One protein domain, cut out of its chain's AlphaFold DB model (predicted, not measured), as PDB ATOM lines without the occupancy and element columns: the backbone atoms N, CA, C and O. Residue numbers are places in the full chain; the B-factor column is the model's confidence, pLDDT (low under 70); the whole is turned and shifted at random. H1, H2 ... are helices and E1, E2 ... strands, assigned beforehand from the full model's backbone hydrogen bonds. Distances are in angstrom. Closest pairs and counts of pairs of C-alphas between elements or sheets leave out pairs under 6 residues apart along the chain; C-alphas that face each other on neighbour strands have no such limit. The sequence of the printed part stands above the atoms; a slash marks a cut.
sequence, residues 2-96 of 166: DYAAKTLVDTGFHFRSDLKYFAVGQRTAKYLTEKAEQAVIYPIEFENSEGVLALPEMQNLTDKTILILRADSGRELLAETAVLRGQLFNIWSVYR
ATOM      1  N   ASP A   2      10.390   5.166 -20.269       76.94
ATOM      2  CA  ASP A   2      11.151   4.019 -20.764       76.94
ATOM      3  C   ASP A   2      12.476   3.808 -20.038       76.94
ATOM      4  O   ASP A   2      12.758   2.681 -19.661       76.94
ATOM      5  N   TYR A   3      13.225   4.876 -19.737       81.12
ATOM      6  CA  TYR A   3      14.499   4.774 -19.017       81.12
ATOM      7  C   TYR A   3      14.387   4.032 -17.680       81.12
ATOM      8  O   TYR A   3      15.179   3.142 -17.426       81.12
ATOM      9  N   ALA A   4      13.382   4.325 -16.847       79.44
ATOM     10  CA  ALA A   4      13.266   3.691 -15.532       79.44
ATOM     11  C   ALA A   4      12.951   2.191 -15.632       79.44
ATOM     12  O   ALA A   4      13.622   1.376 -15.002       79.44
ATOM     13  N   ALA A   5      11.963   1.823 -16.454       78.38
ATOM     14  CA  ALA A   5      11.605   0.422 -16.668       78.38
ATOM     15  C   ALA A   5      12.738  -0.348 -17.365       78.38
ATOM     16  O   ALA A   5      13.056  -1.467 -16.973       78.38
ATOM     17  N   LYS A   6      13.384   0.273 -18.359       82.06
ATOM     18  CA  LYS A   6      14.518  -0.301 -19.081       82.06
ATOM     19  C   LYS A   6      15.722  -0.506 -18.168       82.06
ATOM     20  O   LYS A   6      16.281  -1.589 -18.191       82.06
ATOM     21  N   THR A   7      16.097   0.473 -17.344       82.12
ATOM     22  CA  THR A   7      17.223   0.323 -16.412       82.12
ATOM     23  C   THR A   7      16.996  -0.835 -15.451       82.12
ATOM     24  O   THR A   7      17.916  -1.614 -15.243       82.12
ATOM     25  N   LEU A   8      15.781  -1.012 -14.916       82.31
ATOM     26  CA  LEU A   8      15.479  -2.190 -14.098       82.31
ATOM     27  C   LEU A   8      15.711  -3.489 -14.886       82.31
ATOM     28  O   LEU A   8      16.502  -4.326 -14.455       82.31
ATOM     29  N   VAL A   9      15.109  -3.629 -16.069       81.88
ATOM     30  CA  VAL A   9      15.266  -4.833 -16.906       81.88
ATOM     31  C   VAL A   9      16.730  -5.089 -17.280       81.88
ATOM     32  O   VAL A   9      17.196  -6.219 -17.170       81.88
ATOM     33  N   ASP A  10      17.477  -4.050 -17.656       84.69
ATOM     34  CA  ASP A  10      18.888  -4.147 -18.048       84.69
ATOM     35  C   ASP A  10      19.790  -4.567 -16.863       84.69
ATOM     36  O   ASP A  10      20.843  -5.160 -17.081       84.69
ATOM     37  N   THR A  11      19.376  -4.326 -15.608       79.38
ATOM     38  CA  THR A  11      20.067  -4.861 -14.412       79.38
ATOM     39  C   THR A  11      19.722  -6.322 -14.093       79.38
ATOM     40  O   THR A  11      20.220  -6.868 -13.110       79.38
ATOM     41  N   GLY A  12      18.861  -6.966 -14.890       79.75
ATOM     42  CA  GLY A  12      18.313  -8.293 -14.593       79.75
ATOM     43  C   GLY A  12      17.237  -8.274 -13.505       79.75
ATOM     44  O   GLY A  12      16.865  -9.321 -12.976       79.75
ATOM     45  N   PHE A  13      16.734  -7.091 -13.138       83.75
ATOM     46  CA  PHE A  13      15.660  -6.969 -12.166       83.75
ATOM     47  C   PHE A  13      14.337  -7.425 -12.783       83.75
ATOM     48  O   PHE A  13      13.860  -6.865 -13.772       83.75
ATOM     49  N   HIS A  14      13.708  -8.407 -12.148       85.75
ATOM     50  CA  HIS A  14      12.344  -8.816 -12.455       85.75
ATOM     51  C   HIS A  14      11.368  -8.068 -11.548       85.75
ATOM     52  O   HIS A  14      11.618  -7.919 -10.352       85.75
ATOM     53  N   PHE A  15      10.248  -7.600 -12.103       88.25
ATOM     54  CA  PHE A  15       9.188  -6.999 -11.301       88.25
ATOM     55  C   PHE A  15       8.597  -8.062 -10.373       88.25
ATOM     56  O   PHE A  15       8.041  -9.060 -10.823       88.25
ATOM     57  N   ARG A  16       8.780  -7.872  -9.067       90.31
ATOM     58  CA  ARG A  16       8.377  -8.823  -8.039       90.31
ATOM     59  C   ARG A  16       7.030  -8.423  -7.453       90.31
ATOM     60  O   ARG A  16       6.817  -7.263  -7.110       90.31
ATOM     61  N   SER A  17       6.158  -9.401  -7.252       91.56
ATOM     62  CA  SER A  17       4.820  -9.193  -6.692       91.56
ATOM     63  C   SER A  17       4.807  -8.868  -5.194       91.56
ATOM     64  O   SER A  17       3.778  -8.463  -4.667       91.56
ATOM     65  N   ASP A  18       5.924  -9.057  -4.485       92.25
ATOM     66  CA  ASP A  18       6.040  -8.728  -3.061       92.25
ATOM     67  C   ASP A  18       6.414  -7.257  -2.804       92.25
ATOM     68  O   ASP A  18       6.456  -6.811  -1.656       92.25
ATOM     69  N   LEU A  19       6.661  -6.483  -3.867       92.75
ATOM     70  CA  LEU A  19       6.970  -5.061  -3.789       92.75
ATOM     71  C   LEU A  19       5.726  -4.199  -4.005       92.75
ATOM     72  O   LEU A  19       4.804  -4.550  -4.738       92.75
ATOM     73  N   LYS A  20       5.740  -3.007  -3.403       94.19
ATOM     74  CA  LYS A  20       4.769  -1.953  -3.702       94.19
ATOM     75  C   LYS A  20       5.362  -0.984  -4.714       94.19
ATOM     76  O   LYS A  20       6.421  -0.405  -4.473       94.19
ATOM     77  N   TYR A  21       4.656  -0.785  -5.820       95.19
ATOM     78  CA  TYR A  21       5.063   0.133  -6.875       95.19
ATOM     79  C   TYR A  21       4.311   1.447  -6.752       95.19
ATOM     80  O   TYR A  21       3.095   1.458  -6.568       95.19
ATOM     81  N   PHE A  22       5.037   2.552  -6.899       95.56
ATOM     82  CA  PHE A  22       4.476   3.893  -6.832       95.56
ATOM     83  C   PHE A  22       4.821   4.688  -8.087       95.56
ATOM     84  O   PHE A  22       5.909   4.554  -8.649       95.56
ATOM     85  N   ALA A  23       3.911   5.564  -8.493       95.69
ATOM     86  CA  ALA A  23       4.142   6.551  -9.533       95.69
ATOM     87  C   ALA A  23       3.612   7.920  -9.099       95.69
ATOM     88  O   ALA A  23       2.627   8.027  -8.376       95.69
ATOM     89  N   VAL A  24       4.269   8.985  -9.564       94.12
ATOM     90  CA  VAL A  24       3.895  10.364  -9.207       94.12
ATOM     91  C   VAL A  24       2.579  10.804  -9.858       94.12
ATOM     92  O   VAL A  24       1.884  11.635  -9.290       94.12
ATOM     93  N   GLY A  25       2.230  10.256 -11.023       93.94
ATOM     94  CA  GLY A  25       1.015  10.621 -11.750       93.94
ATOM     95  C   GLY A  25       0.447   9.464 -12.562       93.94
ATOM     96  O   GLY A  25       1.159   8.496 -12.860       93.94
ATOM     97  N   GLN A  26      -0.826   9.579 -12.942       94.69
ATOM     98  CA  GLN A  26      -1.625   8.514 -13.546       94.69
ATOM     99  C   GLN A  26      -0.995   7.964 -14.825       94.69
ATOM    100  O   GLN A  26      -0.953   6.752 -15.032       94.69
ATOM    101  N   ARG A  27      -0.459   8.838 -15.687       93.38
ATOM    102  CA  ARG A  27       0.167   8.407 -16.947       93.38
ATOM    103  C   ARG A  27       1.371   7.494 -16.696       93.38
ATOM    104  O   ARG A  27       1.549   6.510 -17.410       93.38
ATOM    105  N   THR A  28       2.179   7.812 -15.684       93.38
ATOM    106  CA  THR A  28       3.327   6.986 -15.289       93.38
ATOM    107  C   THR A  28       2.874   5.695 -14.626       93.38
ATOM    108  O   THR A  28       3.459   4.653 -14.903       93.38
ATOM    109  N   ALA A  29       1.816   5.744 -13.811       95.25
ATOM    110  CA  ALA A  29       1.237   4.557 -13.195       95.25
ATOM    111  C   ALA A  29       0.751   3.560 -14.249       95.25
ATOM    112  O   ALA A  29       1.166   2.408 -14.228       95.25
ATOM    113  N   LYS A  30      -0.031   4.032 -15.229       94.62
ATOM    114  CA  LYS A  30      -0.522   3.212 -16.340       94.62
ATOM    115  C   LYS A  30       0.623   2.540 -17.098       94.62
ATOM    116  O   LYS A  30       0.623   1.325 -17.253       94.62
ATOM    117  N   TYR A  31       1.617   3.326 -17.515       93.00
ATOM    118  CA  TYR A  31       2.780   2.802 -18.231       93.00
ATOM    119  C   TYR A  31       3.542   1.754 -17.405       93.00
ATOM    120  O   TYR A  31       3.937   0.715 -17.926       93.00
ATOM    121  N   LEU A  32       3.755   2.011 -16.111       92.25
ATOM    122  CA  LEU A  32       4.481   1.085 -15.249       92.25
ATOM    123  C   LEU A  32       3.674  -0.189 -14.971       92.25
ATOM    124  O   LEU A  32       4.264  -1.260 -14.969       92.25
ATOM    125  N   THR A  33       2.351  -0.106 -14.814       93.94
ATOM    126  CA  THR A  33       1.479  -1.283 -14.684       93.94
ATOM    127  C   THR A  33       1.563  -2.177 -15.918       93.94
ATOM    128  O   THR A  33       1.705  -3.384 -15.770       93.94
ATOM    129  N   GLU A  34       1.559  -1.602 -17.124       92.00
ATOM    130  CA  GLU A  34       1.713  -2.361 -18.377       92.00
ATOM    131  C   GLU A  34       3.076  -3.067 -18.484       92.00
ATOM    132  O   GLU A  34       3.176  -4.111 -19.120       92.00
ATOM    133  N   LYS A  35       4.137  -2.512 -17.883       89.50
ATOM    134  CA  LYS A  35       5.491  -3.098 -17.922       89.50
ATOM    135  C   LYS A  35       5.782  -4.070 -16.788       89.50
ATOM    136  O   LYS A  35       6.534  -5.016 -16.992       89.50
ATOM    137  N   ALA A  36       5.254  -3.794 -15.603       89.06
ATOM    138  CA  ALA A  36       5.485  -4.598 -14.415       89.06
ATOM    139  C   ALA A  36       4.483  -5.746 -14.282       89.06
ATOM    140  O   ALA A  36       4.755  -6.687 -13.547       89.06
ATOM    141  N   GLU A  37       3.320  -5.642 -14.936       91.06
ATOM    142  CA  GLU A  37       2.163  -6.514 -14.702       91.06
ATOM    143  C   GLU A  37       1.755  -6.540 -13.214       91.06
ATOM    144  O   GLU A  37       1.219  -7.518 -12.703       91.06
ATOM    145  N   GLN A  38       2.021  -5.435 -12.504       93.06
ATOM    146  CA  GLN A  38       1.715  -5.237 -11.087       93.06
ATOM    147  C   GLN A  38       0.857  -3.984 -10.882       93.06
ATOM    148  O   GLN A  38       0.886  -3.033 -11.675       93.06
ATOM    149  N   ALA A  39       0.123  -3.956  -9.770       94.06
ATOM    150  CA  ALA A  39      -0.606  -2.768  -9.347       94.06
ATOM    151  C   ALA A  39       0.371  -1.639  -8.979       94.06
ATOM    152  O   ALA A  39       1.294  -1.833  -8.185       94.06
ATOM    153  N   VAL A  40       0.148  -0.450  -9.545       96.69
ATOM    154  CA  VAL A  40       0.940   0.751  -9.258       96.69
ATOM    155  C   VAL A  40       0.060   1.776  -8.556       96.69
ATOM    156  O   VAL A  40      -0.985   2.169  -9.068       96.69
ATOM    157  N   ILE A  41       0.503   2.219  -7.384       97.31
ATOM    158  CA  ILE A  41      -0.188   3.189  -6.538       97.31
ATOM    159  C   ILE A  41       0.234   4.602  -6.961       97.31
ATOM    160  O   ILE A  41       1.416   4.877  -7.173       97.31
ATOM    161  N   TYR A  42      -0.719   5.518  -7.088       97.06
ATOM    162  CA  TYR A  42      -0.455   6.910  -7.445       97.06
ATOM    163  C   TYR A  42      -1.495   7.838  -6.803       97.06
ATOM    164  O   TYR A  42      -2.612   7.398  -6.518       97.06
ATOM    165  N   PRO A  43      -1.156   9.112  -6.540       96.44
ATOM    166  CA  PRO A  43      -2.106  10.068  -5.983       96.44
ATOM    167  C   PRO A  43      -3.166  10.475  -7.012       96.44
ATOM    168  O   PRO A  43      -2.844  10.726  -8.171       96.44
ATOM    169  N   ILE A  44      -4.423  10.582  -6.571       91.75
ATOM    170  CA  ILE A  44      -5.560  10.966  -7.429       91.75
ATOM    171  C   ILE A  44      -5.721  12.492  -7.493       91.75
ATOM    172  O   ILE A  44      -5.982  13.037  -8.560       91.75
ATOM    173  N   GLU A  45      -5.557  13.192  -6.364       88.62
ATOM    174  CA  GLU A  45      -5.811  14.641  -6.291       88.62
ATOM    175  C   GLU A  45      -4.647  15.486  -6.822       88.62
ATOM    176  O   GLU A  45      -4.850  16.460  -7.545       88.62
ATOM    177  N   PHE A  46      -3.412  15.121  -6.463       89.75
ATOM    178  CA  PHE A  46      -2.221  15.903  -6.778       89.75
ATOM    179  C   PHE A  46      -1.114  15.008  -7.330       89.75
ATOM    180  O   PHE A  46      -0.428  14.323  -6.574       89.75
ATOM    181  N   GLU A  47      -0.891  15.055  -8.646       92.88
ATOM    182  CA  GLU A  47       0.164  14.291  -9.329       92.88
ATOM    183  C   GLU A  47       1.570  14.887  -9.105       92.88
ATOM    184  O   GLU A  47       2.242  15.375 -10.017       92.88
ATOM    185  N   ASN A  48       2.013  14.922  -7.850       91.06
ATOM    186  CA  ASN A  48       3.309  15.453  -7.440       91.06
ATOM    187  C   ASN A  48       3.881  14.684  -6.232       91.06
ATOM    188  O   ASN A  48       3.272  13.761  -5.698       91.06
ATOM    189  N   SER A  49       5.099  15.049  -5.820       91.44
ATOM    190  CA  SER A  49       5.790  14.439  -4.678       91.44
ATOM    191  C   SER A  49       4.981  14.527  -3.382       91.44
ATOM    192  O   SER A  49       4.951  13.569  -2.620       91.44
ATOM    193  N   GLU A  50       4.322  15.660  -3.140       93.31
ATOM    194  CA  GLU A  50       3.461  15.879  -1.980       93.31
ATOM    195  C   GLU A  50       2.266  14.920  -1.973       93.31
ATOM    196  O   GLU A  50       1.987  14.309  -0.945       93.31
ATOM    197  N   GLY A  51       1.609  14.729  -3.120       95.25
ATOM    198  CA  GLY A  51       0.503  13.787  -3.270       95.25
ATOM    199  C   GLY A  51       0.934  12.347  -3.012       95.25
ATOM    200  O   GLY A  51       0.259  11.635  -2.276       95.25
ATOM    201  N   VAL A  52       2.096  11.931  -3.530       95.25
ATOM    202  CA  VAL A  52       2.661  10.605  -3.217       95.25
ATOM    203  C   VAL A  52       2.902  10.461  -1.712       95.25
ATOM    204  O   VAL A  52       2.501   9.467  -1.120       95.25
ATOM    205  N   LEU A  53       3.507  11.460  -1.065       93.56
ATOM    206  CA  LEU A  53       3.771  11.443   0.381       93.56
ATOM    207  C   LEU A  53       2.508  11.508   1.248       93.56
ATOM    208  O   LEU A  53       2.602  11.249   2.452       93.56
ATOM    209  N   ALA A  54       1.361  11.871   0.677       95.06
ATOM    210  CA  ALA A  54       0.061  11.871   1.339       95.06
ATOM    211  C   ALA A  54      -0.660  10.514   1.248       95.06
ATOM    212  O   ALA A  54      -1.635  10.301   1.964       95.06
ATOM    213  N   LEU A  55      -0.179   9.577   0.419       95.19
ATOM    214  CA  LEU A  55      -0.767   8.241   0.308       95.19
ATOM    215  C   LEU A  55      -0.689   7.487   1.650       95.19
ATOM    216  O   LEU A  55       0.326   7.610   2.350       95.19
ATOM    217  N   PRO A  56      -1.706   6.679   2.012       94.19
ATOM    218  CA  PRO A  56      -1.704   5.898   3.252       94.19
ATOM    219  C   PRO A  56      -0.461   5.015   3.407       94.19
ATOM    220  O   PRO A  56       0.133   4.940   4.482       94.19
ATOM    221  N   GLU A  57      -0.007   4.401   2.315       92.56
ATOM    222  CA  GLU A  57       1.163   3.523   2.287       92.56
ATOM    223  C   GLU A  57       2.484   4.263   2.525       92.56
ATOM    224  O   GLU A  57       3.476   3.623   2.859       92.56
ATOM    225  N   MET A  58       2.496   5.590   2.373       92.44
ATOM    226  CA  MET A  58       3.675   6.446   2.536       92.44
ATOM    227  C   MET A  58       3.730   7.141   3.908       92.44
ATOM    228  O   MET A  58       4.649   7.930   4.162       92.44
ATOM    229  N   GLN A  59       2.761   6.879   4.798       92.12
ATOM    230  CA  GLN A  59       2.728   7.481   6.138       92.12
ATOM    231  C   GLN A  59       3.679   6.790   7.122       92.12
ATOM    232  O   GLN A  59       4.314   7.472   7.921       92.12
ATOM    233  N   ASN A  60       3.805   5.461   7.051       89.81
ATOM    234  CA  ASN A  60       4.699   4.681   7.908       89.81
ATOM    235  C   ASN A  60       5.710   3.902   7.061       89.81
ATOM    236  O   ASN A  60       5.355   2.925   6.398       89.81
ATOM    237  N   LEU A  61       6.966   4.349   7.103       89.81
ATOM    238  CA  LEU A  61       8.069   3.806   6.310       89.81
ATOM    239  C   LEU A  61       9.130   3.110   7.176       89.81
ATOM    240  O   LEU A  61      10.213   2.786   6.686       89.81
ATOM    241  N   THR A  62       8.829   2.864   8.452       88.25
ATOM    242  CA  THR A  62       9.709   2.131   9.368       88.25
ATOM    243  C   THR A  62      10.001   0.732   8.822       88.25
ATOM    244  O   THR A  62       9.096   0.042   8.341       88.25
ATOM    245  N   ASP A  63      11.275   0.335   8.864       86.50
ATOM    246  CA  ASP A  63      11.790  -0.945   8.356       86.50
ATOM    247  C   ASP A  63      11.470  -1.218   6.872       86.50
ATOM    248  O   ASP A  63      11.396  -2.368   6.427       86.50
ATOM    249  N   LYS A  64      11.253  -0.162   6.076       88.12
ATOM    250  CA  LYS A  64      11.098  -0.255   4.620       88.12
ATOM    251  C   LYS A  64      12.363   0.214   3.917       88.12
ATOM    252  O   LYS A  64      12.963   1.218   4.286       88.12
ATOM    253  N   THR A  65      12.726  -0.494   2.854       89.12
ATOM    254  CA  THR A  65      13.718  -0.029   1.881       89.12
ATOM    255  C   THR A  65      12.991   0.575   0.696       89.12
ATOM    256  O   THR A  65      12.110  -0.062   0.115       89.12
ATOM    257  N   ILE A  66      13.364   1.799   0.329       90.62
ATOM    258  CA  ILE A  66      12.749   2.513  -0.790       90.62
ATOM    259  C   ILE A  66      13.800   2.747  -1.870       90.62
ATOM    260  O   ILE A  66      14.883   3.269  -1.609       90.62
ATOM    261  N   LEU A  67      13.442   2.381  -3.099       90.88
ATOM    262  CA  LEU A  67      14.195   2.699  -4.305       90.88
ATOM    263  C   LEU A  67      13.448   3.782  -5.085       90.88
ATOM    264  O   LEU A  67      12.288   3.590  -5.449       90.88
ATOM    265  N   ILE A  68      14.115   4.895  -5.386       90.44
ATOM    266  CA  ILE A  68      13.583   5.917  -6.294       90.44
ATOM    267  C   ILE A  68      14.359   5.918  -7.601       90.44
ATOM    268  O   ILE A  68      15.559   6.182  -7.636       90.44
ATOM    269  N   LEU A  69      13.623   5.691  -8.687       90.44
ATOM    270  CA  LEU A  69      14.110   5.808 -10.055       90.44
ATOM    271  C   LEU A  69      13.775   7.203 -10.582       90.44
ATOM    272  O   LEU A  69      12.602   7.561 -10.716       90.44
ATOM    273  N   ARG A  70      14.793   8.010 -10.874       89.25
ATOM    274  CA  ARG A  70      14.607   9.398 -11.328       89.25
ATOM    275  C   ARG A  70      15.731   9.858 -12.247       89.25
ATOM    276  O   ARG A  70      16.631   9.089 -12.570       89.25
ATOM    277  N   ALA A  71      15.641  11.106 -12.704       86.81
ATOM    278  CA  ALA A  71      16.778  11.756 -13.341       86.81
ATOM    279  C   ALA A  71      17.919  11.950 -12.328       86.81
ATOM    280  O   ALA A  71      17.670  11.995 -11.123       86.81
ATOM    281  N   ASP A  72      19.130  12.167 -12.835       83.69
ATOM    282  CA  ASP A  72      20.312  12.620 -12.082       83.69
ATOM    283  C   ASP A  72      20.082  13.868 -11.212       83.69
ATOM    284  O   ASP A  72      20.798  14.114 -10.246       83.69
ATOM    285  N   SER A  73      19.054  14.640 -11.543       81.25
ATOM    286  CA  SER A  73      18.651  15.882 -10.900       81.25
ATOM    287  C   SER A  73      17.144  15.890 -10.602       81.25
ATOM    288  O   SER A  73      16.388  15.002 -11.002       81.25
ATOM    289  N   GLY A  74      16.670  16.851  -9.804       81.38
ATOM    290  CA  GLY A  74      15.240  17.018  -9.496       81.38
ATOM    291  C   GLY A  74      14.948  17.348  -8.027       81.38
ATOM    292  O   GLY A  74      15.767  17.947  -7.342       81.38
ATOM    293  N   ARG A  75      13.747  16.992  -7.556       83.88
ATOM    294  CA  ARG A  75      13.268  17.338  -6.208       83.88
ATOM    295  C   ARG A  75      13.664  16.291  -5.168       83.88
ATOM    296  O   ARG A  75      13.256  15.142  -5.291       83.88
ATOM    297  N   GLU A  76      14.295  16.736  -4.087       89.31
ATOM    298  CA  GLU A  76      14.706  15.866  -2.974       89.31
ATOM    299  C   GLU A  76      13.596  15.549  -1.967       89.31
ATOM    300  O   GLU A  76      13.734  14.620  -1.183       89.31
ATOM    301  N   LEU A  77      12.447  16.229  -2.046       91.25
ATOM    302  CA  LEU A  77      11.361  16.109  -1.065       91.25
ATOM    303  C   LEU A  77      10.960  14.656  -0.737       91.25
ATOM    304  O   LEU A  77      10.747  14.338   0.430       91.25
ATOM    305  N   LEU A  78      10.839  13.782  -1.746       90.50
ATOM    306  CA  LEU A  78      10.500  12.368  -1.521       90.50
ATOM    307  C   LEU A  78      11.592  11.641  -0.730       90.50
ATOM    308  O   LEU A  78      11.272  10.896   0.189       90.50
ATOM    309  N   ALA A  79      12.853  11.880  -1.087       88.81
ATOM    310  CA  ALA A  79      14.017  11.294  -0.437       88.81
ATOM    311  C   ALA A  79      14.137  11.769   1.011       88.81
ATOM    312  O   ALA A  79      14.152  10.959   1.933       88.81
ATOM    313  N   GLU A  80      14.137  13.085   1.206       91.31
ATOM    314  CA  GLU A  80      14.242  13.727   2.516       91.31
ATOM    315  C   GLU A  80      13.107  13.277   3.439       91.31
ATOM    316  O   GLU A  80      13.346  12.883   4.577       91.31
ATOM    317  N   THR A  81      11.866  13.260   2.943       90.50
ATOM    318  CA  THR A  81      10.715  12.853   3.758       90.50
ATOM    319  C   THR A  81      10.742  11.362   4.083       90.50
ATOM    320  O   THR A  81      10.382  10.986   5.196       90.50
ATOM    321  N   ALA A  82      11.172  10.503   3.153       86.75
ATOM    322  CA  ALA A  82      11.302   9.069   3.408       86.75
ATOM    323  C   ALA A  82      12.351   8.773   4.488       86.75
ATOM    324  O   ALA A  82      12.077   7.990   5.393       86.75
ATOM    325  N   VAL A  83      13.498   9.462   4.440       87.69
ATOM    326  CA  VAL A  83      14.538   9.383   5.478       87.69
ATOM    327  C   VAL A  83      14.008   9.876   6.825       87.69
ATOM    328  O   VAL A  83      14.238   9.240   7.846       87.69
ATOM    329  N   LEU A  84      13.254  10.978   6.850       88.88
ATOM    330  CA  LEU A  84      12.663  11.493   8.091       88.88
ATOM    331  C   LEU A  84      11.592  10.565   8.688       88.88
ATOM    332  O   LEU A  84      11.397  10.563   9.900       88.88
ATOM    333  N   ARG A  85      10.879   9.800   7.853       88.81
ATOM    334  CA  ARG A  85       9.793   8.889   8.264       88.81
ATOM    335  C   ARG A  85      10.236   7.436   8.460       88.81
ATOM    336  O   ARG A  85       9.385   6.592   8.735       88.81
ATOM    337  N   GLY A  86      11.515   7.115   8.277       74.25
ATOM    338  CA  GLY A  86      11.967   5.727   8.286       74.25
ATOM    339  C   GLY A  86      13.391   5.525   7.776       74.25
ATOM    340  O   GLY A  86      14.314   6.217   8.194       74.25
ATOM    341  N   GLN A  87      13.588   4.500   6.940       69.19
ATOM    342  CA  GLN A  87      14.901   3.885   6.712       69.19
ATOM    343  C   GLN A  87      15.362   3.876   5.239       69.19
ATOM    344  O   GLN A  87      14.746   4.485   4.369       69.19
ATOM    345  N   LEU A  88      16.513   3.218   5.024       62.00
ATOM    346  CA  LEU A  88      17.410   3.195   3.863       62.00
ATOM    347  C   LEU A  88      16.763   3.554   2.520       62.00
ATOM    348  O   LEU A  88      15.858   2.881   2.015       62.00
ATOM    349  N   PHE A  89      17.338   4.584   1.911       74.75
ATOM    350  CA  PHE A  89      16.880   5.153   0.666       74.75
ATOM    351  C   PHE A  89      17.954   5.029  -0.414       74.75
ATOM    352  O   PHE A  89      19.042   5.590  -0.278       74.75
ATOM    353  N   ASN A  90      17.630   4.333  -1.504       83.62
ATOM    354  CA  ASN A  90      18.498   4.239  -2.673       83.62
ATOM    355  C   ASN A  90      17.907   5.081  -3.807       83.62
ATOM    356  O   ASN A  90      16.771   4.867  -4.229       83.62
ATOM    357  N   ILE A  91      18.686   6.029  -4.332       86.56
ATOM    358  CA  ILE A  91      18.351   6.747  -5.567       86.56
ATOM    359  C   ILE A  91      19.117   6.112  -6.705       86.56
ATOM    360  O   ILE A  91      20.346   6.075  -6.668       86.56
ATOM    361  N   TRP A  92      18.406   5.686  -7.742       89.38
ATOM    362  CA  TRP A  92      19.020   5.369  -9.021       89.38
ATOM    363  C   TRP A  92      18.677   6.455 -10.033       89.38
ATOM    364  O   TRP A  92      17.519   6.668 -10.407       89.38
ATOM    365  N   SER A  93      19.727   7.136 -10.476       87.75
ATOM    366  CA  SER A  93      19.684   8.088 -11.578       87.75
ATOM    367  C   SER A  93      19.689   7.306 -12.887       87.75
ATOM    368  O   SER A  93      20.734   6.864 -13.354       87.75
ATOM    369  N   VAL A  94      18.505   7.085 -13.452       90.00
ATOM    370  CA  VAL A  94      18.307   6.210 -14.625       90.00
ATOM    371  C   VAL A  94      18.321   6.970 -15.950       90.00
ATOM    372  O   VAL A  94      18.284   6.371 -17.020       90.00
ATOM    373  N   TYR A  95      18.356   8.301 -15.894       88.50
ATOM    374  CA  TYR A  95      18.543   9.171 -17.050       88.50
ATOM    375  C   TYR A  95      19.069  10.539 -16.613       88.50
ATOM    376  O   TYR A  95      19.041  10.885 -15.432       88.50
ATOM    377  N   ARG A  96      19.503  11.340 -17.583       86.56
ATOM    378  CA  ARG A  96      19.895  12.738 -17.403       86.56
ATOM    379  C   ARG A  96      19.103  13.617 -18.358       86.56
ATOM    380  O   ARG A  96      18.734  13.177 -19.447       86.56
TER     381      ARG A  96
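Overview. This is residues 2 to 96 of the 166 residues of the protein "Uroporphyrinogen-III synthase" of Mannheimia haemolytica (UniProt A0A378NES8). A parallel ribbon of two strands, E1 and E2, has H1 near its far end and H4 near its starting end; across from it, H2 and the short parallel pairing of residues 21 to 22 with 40 to 41 make the other side. H3 packs on H4, and H2 comes near H1. The 95 printed residues run H1, H2, H3, E1, H4, E2, a mixed class with 47 residues, under half, in named elements. The whole is compact, with a radius of gyration of the C-alphas of 12.8 A and spans of 31 by 27 by 25 A.

Along the chain. H1, residues 2 to 10, begins at C-alpha 2 (11.151, 4.019, -20.764) and is 11.6 A long. H2, residues 26 to 36, measures 14.9 A, and H3, residues 49 to 54, 8.7 A. E1, residues 66 to 71, measures 16.1 A; H4, residues 77 to 84, 10.3 A. E2, residues 89 to 95, measures 18.2 A and ends at C-alpha 95 (18.543, 9.171, -17.050).

Arrangement. H1 and H2 are close but not clearly touching, the closest C-alphas, Ala 5 and Lys 35, being 7.2 A apart. The closest C-alphas of H1 and E2, Ala 4 and Val 94, are 5.7 A apart. E1 and E2 are parallel at 26 degrees; N 68 and O 90 are 2.9 A apart, within hydrogen-bond range. E1, H4 and E2 form a strand-helix-strand unit, two parallel neighbour strands with a helix between, with a right-handed crossover. H3 and H4 touch at a steep tilt of 45 degrees, the same way, with C-alphas 49 and 78 closest at 6.0 A. H2 is apart from E1 and E2. In H1, H2, H3 and H4 every O i to N i+4 pair is within hydrogen-bond range.

Size, cuts and confidence. The C-alphas farthest apart, Gly 12 and Glu 45, are 34.3 A apart. The printed part has no cut. The links H1 to H2, H2 to H3 and H3 to E1 are long. Residues 87 to 88 have pLDDT under 70; the mean of the printed part is 88.8.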